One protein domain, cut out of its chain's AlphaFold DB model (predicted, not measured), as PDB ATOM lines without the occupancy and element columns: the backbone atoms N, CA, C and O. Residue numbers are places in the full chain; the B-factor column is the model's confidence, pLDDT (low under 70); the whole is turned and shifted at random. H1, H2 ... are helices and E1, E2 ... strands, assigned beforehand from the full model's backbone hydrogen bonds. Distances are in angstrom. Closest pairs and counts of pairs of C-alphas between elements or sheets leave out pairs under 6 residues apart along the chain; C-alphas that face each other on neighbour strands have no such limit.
ATOM      1  N   ASN A   2     144.674 148.250  84.224       85.81
ATOM      2  CA  ASN A   2     145.736 148.921  83.460       85.81
ATOM      3  C   ASN A   2     146.237 150.175  84.206       85.81
ATOM      4  O   ASN A   2     146.141 151.286  83.695       85.81
ATOM      5  N   ILE A   3     146.677 150.005  85.458       89.69
ATOM      6  CA  ILE A   3     147.143 151.104  86.319       89.69
ATOM      7  C   ILE A   3     148.665 151.044  86.415       89.69
ATOM      8  O   ILE A   3     149.234 149.989  86.690       89.69
ATOM      9  N   LYS A   4     149.334 152.184  86.214       90.81
ATOM     10  CA  LYS A   4     150.793 152.271  86.349       90.81
ATOM     11  C   LYS A   4     151.209 152.197  87.820       90.81
ATOM     12  O   LYS A   4     150.758 153.007  88.644       90.81
ATOM     13  N   HIS A   5     152.121 151.272  88.124       92.44
ATOM     14  CA  HIS A   5     152.728 151.150  89.451       92.44
ATOM     15  C   HIS A   5     153.426 152.463  89.854       92.44
ATOM     16  O   HIS A   5     154.025 153.116  88.994       92.44
ATOM     17  N   PRO A   6     153.333 152.914  91.118       91.62
ATOM     18  CA  PRO A   6     154.070 154.087  91.586       91.62
ATOM     19  C   PRO A   6     155.581 153.926  91.429       91.62
ATOM     20  O   PRO A   6     156.152 152.939  91.876       91.62
ATOM     21  N   LEU A   7     156.220 154.921  90.820       93.69
ATOM     22  CA  LEU A   7     157.670 155.003  90.690       93.69
ATOM     23  C   LEU A   7     158.186 156.161  91.538       93.69
ATOM     24  O   LEU A   7     157.494 157.173  91.691       93.69
ATOM     25  N   ASP A   8     159.393 156.005  92.067       92.00
ATOM     26  CA  ASP A   8     160.120 157.090  92.708       92.00
ATOM     27  C   ASP A   8     160.457 158.146  91.652       92.00
ATOM     28  O   ASP A   8     160.884 157.820  90.540       92.00
ATOM     29  N   SER A   9     160.234 159.420  91.974       88.38
ATOM     30  CA  SER A   9     160.411 160.504  91.006       88.38
ATOM     31  C   SER A   9     161.860 160.663  90.551       88.38
ATOM     32  O   SER A   9     162.090 161.073  89.414       88.38
ATOM     33  N   SER A  10     162.820 160.332  91.412       91.94
ATOM     34  CA  SER A  10     164.248 160.537  91.181       91.94
ATOM     35  C   SER A  10     164.887 159.324  90.512       91.94
ATOM     36  O   SER A  10     165.623 159.475  89.540       91.94
ATOM     37  N   THR A  11     164.605 158.116  91.003       92.88
ATOM     38  CA  THR A  11     165.265 156.882  90.539       92.88
ATOM     39  C   THR A  11     164.458 156.108  89.500       92.88
ATOM     40  O   THR A  11     164.991 155.182  88.893       92.88
ATOM     41  N   GLN A  12     163.179 156.451  89.294       93.06
ATOM     42  CA  GLN A  12     162.233 155.705  88.450       93.06
ATOM     43  C   GLN A  12     162.046 154.237  88.874       93.06
ATOM     44  O   GLN A  12     161.536 153.420  88.107       93.06
ATOM     45  N   THR A  13     162.423 153.885  90.105       93.12
ATOM     46  CA  THR A  13     162.240 152.530  90.632       93.12
ATOM     47  C   THR A  13     160.836 152.353  91.213       93.12
ATOM     48  O   THR A  13     160.322 153.288  91.833       93.12
ATOM     49  N   PRO A  14     160.215 151.166  91.076       93.12
ATOM     50  CA  PRO A  14     158.964 150.833  91.751       93.12
ATOM     51  C   PRO A  14     159.012 151.112  93.256       93.12
ATOM     52  O   PRO A  14     159.895 150.623  93.957       93.12
ATOM     53  N   VAL A  15     158.044 151.880  93.752       92.75
ATOM     54  CA  VAL A  15     157.906 152.191  95.180       92.75
ATOM     55  C   VAL A  15     157.086 151.099  95.850       92.75
ATOM     56  O   VAL A  15     156.058 150.671  95.317       92.75
ATOM     57  N   VAL A  16     157.522 150.665  97.032       93.94
ATOM     58  CA  VAL A  16     156.708 149.804  97.896       93.94
ATOM     59  C   VAL A  16     155.493 150.604  98.349       93.94
ATOM     60  O   VAL A  16     155.629 151.646  98.988       93.94
ATOM     61  N   MET A  17     154.301 150.137  97.985       94.94
ATOM     62  CA  MET A  17     153.063 150.757  98.444       94.94
ATOM     63  C   MET A  17     152.785 150.358  99.889       94.94
ATOM     64  O   MET A  17     153.038 149.224 100.293       94.94
ATOM     65  N   THR A  18     152.250 151.299 100.652       94.81
ATOM     66  CA  THR A  18     151.889 151.121 102.055       94.81
ATOM     67  C   THR A  18     150.446 151.550 102.258       94.81
ATOM     68  O   THR A  18     149.964 152.441 101.566       94.81
ATOM     69  N   THR A  19     149.794 150.962 103.252       97.00
ATOM     70  CA  THR A  19     148.508 151.423 103.780       97.00
ATOM     71  C   THR A  19     148.752 151.982 105.179       97.00
ATOM     72  O   THR A  19     149.561 151.423 105.917       97.00
ATOM     73  N   ASP A  20     148.079 153.076 105.544       97.56
ATOM     74  CA  ASP A  20     148.366 153.793 106.796       97.56
ATOM     75  C   ASP A  20     148.096 152.946 108.043       97.56
ATOM     76  O   ASP A  20     148.896 152.948 108.979       97.56
ATOM     77  N   PHE A  21     146.988 152.197 108.057       97.94
ATOM     78  CA  PHE A  21     146.624 151.344 109.185       97.94
ATOM     79  C   PHE A  21     146.117 149.974 108.741       97.94
ATOM     80  O   PHE A  21     145.191 149.872 107.938       97.94
ATOM     81  N   LEU A  22     146.666 148.928 109.363       97.81
ATOM     82  CA  LEU A  22     146.077 147.593 109.421       97.81
ATOM     83  C   LEU A  22     145.606 147.338 110.856       97.81
ATOM     84  O   LEU A  22     146.403 147.216 111.785       97.81
ATOM     85  N   ILE A  23     144.294 147.291 111.038       97.44
ATOM     86  CA  ILE A  23     143.624 147.160 112.326       97.44
ATOM     87  C   ILE A  23     143.307 145.686 112.549       97.44
ATOM     88  O   ILE A  23     142.630 145.058 111.738       97.44
ATOM     89  N   THR A  24     143.776 145.142 113.670       96.62
ATOM     90  CA  THR A  24     143.389 143.804 114.131       96.62
ATOM     91  C   THR A  24     142.211 143.938 115.087       96.62
ATOM     92  O   THR A  24     142.336 144.554 116.145       96.62
ATOM     93  N   LEU A  25     141.075 143.353 114.726       94.81
ATOM     94  CA  LEU A  25     139.895 143.269 115.574       94.81
ATOM     95  C   LEU A  25     139.823 141.889 116.218       94.81
ATOM     96  O   LEU A  25     140.027 140.869 115.560       94.81
ATOM     97  N   ARG A  26     139.507 141.853 117.512       94.50
ATOM     98  CA  ARG A  26     139.258 140.616 118.252       94.50
ATOM     99  C   ARG A  26     137.840 140.646 118.803       94.50
ATOM    100  O   ARG A  26     137.524 141.494 119.632       94.50
ATOM    101  N   HIS A  27     137.022 139.701 118.357       90.88
ATOM    102  CA  HIS A  27     135.687 139.443 118.887       90.88
ATOM    103  C   HIS A  27     135.675 138.016 119.430       90.88
ATOM    104  O   HIS A  27     135.781 137.061 118.661       90.88
ATOM    105  N   ASP A  28     135.617 137.878 120.755       90.06
ATOM    106  CA  ASP A  28     135.807 136.611 121.466       90.06
ATOM    107  C   ASP A  28     137.110 135.902 121.037       90.06
ATOM    108  O   ASP A  28     138.211 136.419 121.245       90.06
ATOM    109  N   SER A  29     136.993 134.729 120.411       90.00
ATOM    110  CA  SER A  29     138.099 133.941 119.861       90.00
ATOM    111  C   SER A  29     138.399 134.231 118.385       90.00
ATOM    112  O   SER A  29     139.385 133.718 117.855       90.00
ATOM    113  N   LYS A  30     137.584 135.046 117.703       93.88
ATOM    114  CA  LYS A  30     137.750 135.363 116.281       93.88
ATOM    115  C   LYS A  30     138.611 136.612 116.100       93.88
ATOM    116  O   LYS A  30     138.359 137.651 116.711       93.88
ATOM    117  N   ILE A  31     139.600 136.505 115.216       94.69
ATOM    118  CA  ILE A  31     140.422 137.628 114.760       94.69
ATOM    119  C   ILE A  31     139.991 137.994 113.341       94.69
ATOM    120  O   ILE A  31     139.879 137.119 112.482       94.69
ATOM    121  N   THR A  32     139.740 139.277 113.103       95.00
ATOM    122  CA  THR A  32     139.499 139.842 111.771       95.00
ATOM    123  C   THR A  32     140.403 141.048 111.544       95.00
ATOM    124  O   THR A  32     140.945 141.624 112.491       95.00
ATOM    125  N   TYR A  33     140.583 141.428 110.281       96.75
ATOM    126  CA  TYR A  33     141.448 142.534 109.886       96.75
ATOM    127  C   TYR A  33     140.665 143.590 109.114       96.75
ATOM    128  O   TYR A  33     139.725 143.272 108.386       96.75
ATOM    129  N   MET A  34     141.075 144.847 109.263       97.62
ATOM    130  CA  MET A  34     140.575 145.972 108.475       97.62
ATOM    131  C   MET A  34     141.738 146.870 108.066       97.62
ATOM    132  O   MET A  34     142.610 147.165 108.879       97.62
ATOM    133  N   ALA A  35     141.729 147.356 106.837       98.25
ATOM    134  CA  ALA A  35     142.715 148.275 106.297       98.25
ATOM    135  C   ALA A  35     142.107 149.681 106.154       98.25
ATOM    136  O   ALA A  35     140.975 149.837 105.685       98.25
ATOM    137  N   ARG A  36     142.829 150.722 106.579       98.06
ATOM    138  CA  ARG A  36     142.395 152.122 106.469       98.06
ATOM    139  C   ARG A  36     143.503 152.987 105.885       98.06
ATOM    140  O   ARG A  36     144.599 153.040 106.440       98.06
ATOM    141  N   THR A  37     143.182 153.686 104.801       97.75
ATOM    142  CA  THR A  37     144.059 154.675 104.161       97.75
ATOM    143  C   THR A  37     143.534 156.072 104.469       97.75
ATOM    144  O   THR A  37     142.349 156.352 104.288       97.75
ATOM    145  N   ILE A  38     144.393 156.959 104.955       97.06
ATOM    146  CA  ILE A  38     144.051 158.326 105.331       97.06
ATOM    147  C   ILE A  38     144.311 159.255 104.155       97.06
ATOM    148  O   ILE A  38     145.406 159.301 103.587       97.06
ATOM    149  N   LYS A  39     143.312 160.068 103.812       96.75
ATOM    150  CA  LYS A  39     143.476 161.075 102.767       96.75
ATOM    151  C   LYS A  39     142.623 162.314 103.013       96.75
ATOM    152  O   LYS A  39     141.443 162.165 103.311       96.75
ATOM    153  N   PRO A  40     143.176 163.530 102.836       96.19
ATOM    154  CA  PRO A  40     142.363 164.737 102.850       96.19
ATOM    155  C   PRO A  40     141.278 164.683 101.774       96.19
ATOM    156  O   PRO A  40     141.574 164.326 100.629       96.19
ATOM    157  N   GLU A  41     140.057 165.103 102.100       96.00
ATOM    158  CA  GLU A  41     138.919 165.074 101.167       96.00
ATOM    159  C   GLU A  41     139.255 165.771  99.834       96.00
ATOM    160  O   GLU A  41     138.967 165.260  98.751       96.00
ATOM    161  N   LYS A  42     139.945 166.915  99.904       96.44
ATOM    162  CA  LYS A  42     140.343 167.707  98.729       96.44
ATOM    163  C   LYS A  42     141.191 166.931  97.710       96.44
ATOM    164  O   LYS A  42     141.276 167.338  96.554       96.44
ATOM    165  N   GLU A  43     141.849 165.851  98.128       95.88
ATOM    166  CA  GLU A  43     142.712 165.035  97.272       95.88
ATOM    167  C   GLU A  43     141.985 163.835  96.655       95.88
ATOM    168  O   GLU A  43     142.539 163.193  95.765       95.88
ATOM    169  N   LEU A  44     140.746 163.545  97.066       94.81
ATOM    170  CA  LEU A  44     140.001 162.372  96.594       94.81
ATOM    171  C   LEU A  44     139.642 162.439  95.106       94.81
ATOM    172  O   LEU A  44     139.503 161.401  94.470       94.81
ATOM    173  N   ASN A  45     139.555 163.643  94.535       94.50
ATOM    174  CA  ASN A  45     139.310 163.845  93.102       94.50
ATOM    175  C   ASN A  45     140.589 163.805  92.251       94.50
ATOM    176  O   ASN A  45     140.532 163.986  91.036       94.50
ATOM    177  N   ASN A  46     141.763 163.604  92.857       97.12
ATOM    178  CA  ASN A  46     143.003 163.496  92.104       97.12
ATOM    179  C   ASN A  46     143.079 162.125  91.413       97.12
ATOM    180  O   ASN A  46     143.153 161.091  92.076       97.12
ATOM    181  N   THR A  47     143.144 162.118  90.080       95.69
ATOM    182  CA  THR A  47     143.201 160.889  89.268       95.69
ATOM    183  C   THR A  47     144.292 159.928  89.726       95.69
ATOM    184  O   THR A  47     144.054 158.728  89.847       95.69
ATOM    185  N   ARG A  48     145.488 160.439  90.045       94.25
ATOM    186  CA  ARG A  48     146.607 159.595  90.471       94.25
ATOM    187  C   ARG A  48     146.393 159.003  91.864       94.25
ATOM    188  O   ARG A  48     146.873 157.905  92.137       94.25
ATOM    189  N   VAL A  49     145.697 159.714  92.746       95.44
ATOM    190  CA  VAL A  49     145.303 159.202  94.065       95.44
ATOM    191  C   VAL A  49     144.286 158.070  93.901       95.44
ATOM    192  O   VAL A  49     144.500 156.994  94.452       95.44
ATOM    193  N   ILE A  50     143.260 158.262  93.066       96.06
ATOM    194  CA  ILE A  50     142.243 157.239  92.762       96.06
ATOM    195  C   ILE A  50     142.884 155.971  92.180       96.06
ATOM    196  O   ILE A  50     142.556 154.861  92.590       96.06
ATOM    197  N   GLU A  51     143.837 156.118  91.258       95.69
ATOM    198  CA  GLU A  51     144.591 154.989  90.707       95.69
ATOM    199  C   GLU A  51     145.331 154.188  91.786       95.69
ATOM    200  O   GLU A  51     145.257 152.960  91.803       95.69
ATOM    201  N   LYS A  52     146.042 154.870  92.695       95.38
ATOM    202  CA  LYS A  52     146.768 154.218  93.798       95.38
ATOM    203  C   LYS A  52     145.814 153.494  94.746       95.38
ATOM    204  O   LYS A  52     146.081 152.356  95.115       95.38
ATOM    205  N   PHE A  53     144.674 154.105  95.051       96.75
ATOM    206  CA  PHE A  53     143.611 153.473  95.829       96.75
ATOM    207  C   PHE A  53     143.050 152.226  95.157       96.75
ATOM    208  O   PHE A  53     142.792 151.242  95.838       96.75
ATOM    209  N   GLY A  54     142.919 152.219  93.828       96.19
ATOM    210  CA  GLY A  54     142.546 151.017  93.085       96.19
ATOM    211  C   GLY A  54     143.516 149.855  93.322       96.19
ATOM    212  O   GLY A  54     143.077 148.721  93.513       96.19
ATOM    213  N   ILE A  55     144.824 150.131  93.373       96.06
ATOM    214  CA  ILE A  55     145.845 149.115  93.672       96.06
ATOM    215  C   ILE A  55     145.706 148.615  95.118       96.06
ATOM    216  O   ILE A  55     145.622 147.406  95.324       96.06
ATOM    217  N   GLU A  56     145.646 149.518  96.105       97.12
ATOM    218  CA  GLU A  56     145.506 149.148  97.526       97.12
ATOM    219  C   GLU A  56     144.231 148.344  97.786       97.12
ATOM    220  O   GLU A  56     144.280 147.280  98.401       97.12
ATOM    221  N   ARG A  57     143.096 148.812  97.261       97.06
ATOM    222  CA  ARG A  57     141.808 148.131  97.378       97.06
ATOM    223  C   ARG A  57     141.880 146.705  96.843       97.06
ATOM    224  O   ARG A  57     141.502 145.780  97.546       97.06
ATOM    225  N   THR A  58     142.420 146.525  95.637       96.75
ATOM    226  CA  THR A  58     142.565 145.194  95.018       96.75
ATOM    227  C   THR A  58     143.469 144.284  95.843       96.75
ATOM    228  O   THR A  58     143.200 143.095  95.989       96.75
ATOM    229  N   TYR A  59     144.559 144.834  96.383       96.94
ATOM    230  CA  TYR A  59     145.487 144.089  97.225       96.94
ATOM    231  C   TYR A  59     144.809 143.547  98.493       96.94
ATOM    232  O   TYR A  59     145.034 142.389  98.849       96.94
ATOM    233  N   TRP A  60     143.967 144.349  99.150       98.12
ATOM    234  CA  TRP A  60     143.251 143.943 100.362       98.12
ATOM    235  C   TRP A  60     142.023 143.069 100.084       98.12
ATOM    236  O   TRP A  60     141.817 142.089 100.798       98.12
ATOM    237  N   GLU A  61     141.272 143.335  99.010       96.69
ATOM    238  CA  GLU A  61     140.157 142.481  98.567       96.69
ATOM    239  C   GLU A  61     140.632 141.046  98.277       96.69
ATOM    240  O   GLU A  61     139.984 140.087  98.687       96.69
ATOM    241  N   ASN A  62     141.811 140.877  97.666       97.50
ATOM    242  CA  ASN A  62     142.413 139.557  97.425       97.50
ATOM    243  C   ASN A  62     142.782 138.792  98.711       97.50
ATOM    244  O   ASN A  62     143.044 137.592  98.651       97.50
ATOM    245  N   GLN A  63     142.846 139.477  99.852       96.94
ATOM    246  CA  GLN A  63     143.152 138.904 101.163       96.94
ATOM    247  C   GLN A  63     141.915 138.807 102.065       96.94
ATOM    248  O   GLN A  63     142.061 138.482 103.241       96.94
ATOM    249  N   ASP A  64     140.720 139.088 101.533       96.25
ATOM    250  CA  ASP A  64     139.466 139.143 102.296       96.25
ATOM    251  C   ASP A  64     139.525 140.148 103.471       96.25
ATOM    252  O   ASP A  64     138.996 139.920 104.560       96.25
ATOM    253  N   VAL A  65     140.216 141.279 103.263       97.81
ATOM    254  CA  VAL A  65     140.352 142.367 104.246       97.81
ATOM    255  C   VAL A  65     139.537 143.578 103.799       97.81
ATOM    256  O   VAL A  65     139.734 144.099 102.701       97.81
ATOM    257  N   ASP A  66     138.663 144.074 104.681       97.06
ATOM    258  CA  ASP A  66     137.888 145.296 104.437       97.06
ATOM    259  C   ASP A  66     138.812 146.515 104.336       97.06
ATOM    260  O   ASP A  66     139.479 146.874 105.309       97.06
ATOM    261  N   TRP A  67     138.820 147.180 103.181       98.31
ATOM    262  CA  TRP A  67     139.602 148.388 102.934       98.31
ATOM    263  C   TRP A  67     138.694 149.605 102.754       98.31
ATOM    264  O   TRP A  67     137.744 149.575 101.971       98.31
ATOM    265  N   ALA A  68     139.015 150.705 103.439       97.62
ATOM    266  CA  ALA A  68     138.289 151.964 103.296       97.62
ATOM    267  C   ALA A  68     139.196 153.191 103.439       97.62
ATOM    268  O   ALA A  68     140.253 153.149 104.075       97.62
ATOM    269  N   ILE A  69     138.734 154.308 102.876       97.75
ATOM    270  CA  ILE A  69     139.381 155.616 102.994       97.75
ATOM    271  C   ILE A  69     138.807 156.340 104.214       97.75
ATOM    272  O   ILE A  69     137.595 156.324 104.424       97.75
ATOM    273  N   VAL A  70     139.669 156.988 104.994       97.06
ATOM    274  CA  VAL A  70     139.288 157.863 106.109       97.06
ATOM    275  C   VAL A  70     139.759 159.281 105.814       97.06
ATOM    276  O   VAL A  70     140.928 159.513 105.499       97.06
ATOM    277  N   THR A  71     138.853 160.238 105.942       96.25
ATOM    278  CA  THR A  71     139.102 161.666 105.750       96.25
ATOM    279  C   THR A  71     139.002 162.426 107.068       96.25
ATOM    280  O   THR A  71     138.517 161.923 108.084       96.25
ATOM    281  N   GLU A  72     139.408 163.692 107.057       93.00
ATOM    282  CA  GLU A  72     139.205 164.610 108.175       93.00
ATOM    283  C   GLU A  72     137.723 164.852 108.507       93.00
ATOM    284  O   GLU A  72     137.423 165.303 109.614       93.00
ATOM    285  N   LYS A  73     136.801 164.557 107.579       91.88
ATOM    286  CA  LYS A  73     135.351 164.698 107.782       91.88
ATOM    287  C   LYS A  73     134.729 163.523 108.531       91.88
ATOM    288  O   LYS A  73     133.673 163.697 109.130       91.88
ATOM    289  N   ASP A  74     135.390 162.369 108.532       91.50
ATOM    290  CA  ASP A  74     134.914 161.157 109.210       91.50
ATOM    291  C   ASP A  74     135.237 161.165 110.714       91.50
ATOM    292  O   ASP A  74     134.768 160.318 111.476       91.50
ATOM    293  N   LEU A  75     136.052 162.126 111.162       90.50
ATOM    294  CA  LEU A  75     136.535 162.210 112.534       90.50
ATOM    295  C   LEU A  75     135.637 163.118 113.396       90.50
ATOM    296  O   LEU A  75     135.325 164.245 113.000       90.50
TER     297      LEU A  75
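What this domain is: This is residues 2 to 75 of the 177 residues of an uncharacterized protein of Bacillus sporothermodurans (UniProt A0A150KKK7). A narrow, strongly twisted sheet of three strands has one helix, H1, over one face, covering E3; at one end of the long axis the tip of the hairpin E1 and E2, residues 26 to 31, sticks out. At the other end the unnamed stretch of residues 2 to 20 loops out around Ser 10. The printed part has 74 residues, with E1, E2, H1 and E3 along the chain. The sheet order is E1, E2, E3, mixed, and the class is mixed, helices and strands, with 36 residues, under half, in named elements. The whole is loose, with a radius of gyration of the C-alphas of 14.3 A, and elongated, spanning 47 by 28 by 21 A.

Where its parts are: E2, residues 30 to 38, is the longest strand at 26.2 A. E1, residues 21 to 27, measures 18.9 A and begins with C-alpha 21 at (146.624, 151.344, 109.185). E3, residues 66 to 70, measures 12.8 A and ends with C-alpha 70 at (139.288, 157.863, 106.109). H1, residues 47 to 61, measures 20.8 A.

How they stand to each other: E1 and E2 are antiparallel at 154 degrees, with N 23 and O 34 within hydrogen-bond range at 2.7 A. E2 and E3 are parallel at 34 degrees, with N 35 and O 66 at 2.8 A. The edge strands E1 and E3 are apart. H1 is on the sheet at a height of 9.0 A, over E3, along the strands at 18 degrees to E3 on the local plane; the closest C-alphas of H1 and E3, of Arg 57 and Trp 67, are 6.0 A apart. E2, H1 and E3 form a strand-helix-strand unit, two parallel neighbour strands with a helix between, with a right-handed crossover; sheet and helix make two layers. In H1 every O i to N i+4 pair is within hydrogen-bond range.

The domain as a whole: The two C-alphas farthest apart, of Ser 10 and Asp 28, are 47.9 A apart. The printed part has no cut and no long link between named elements. Mean pLDDT of the printed part is 95.0, and no printed residue is under 70.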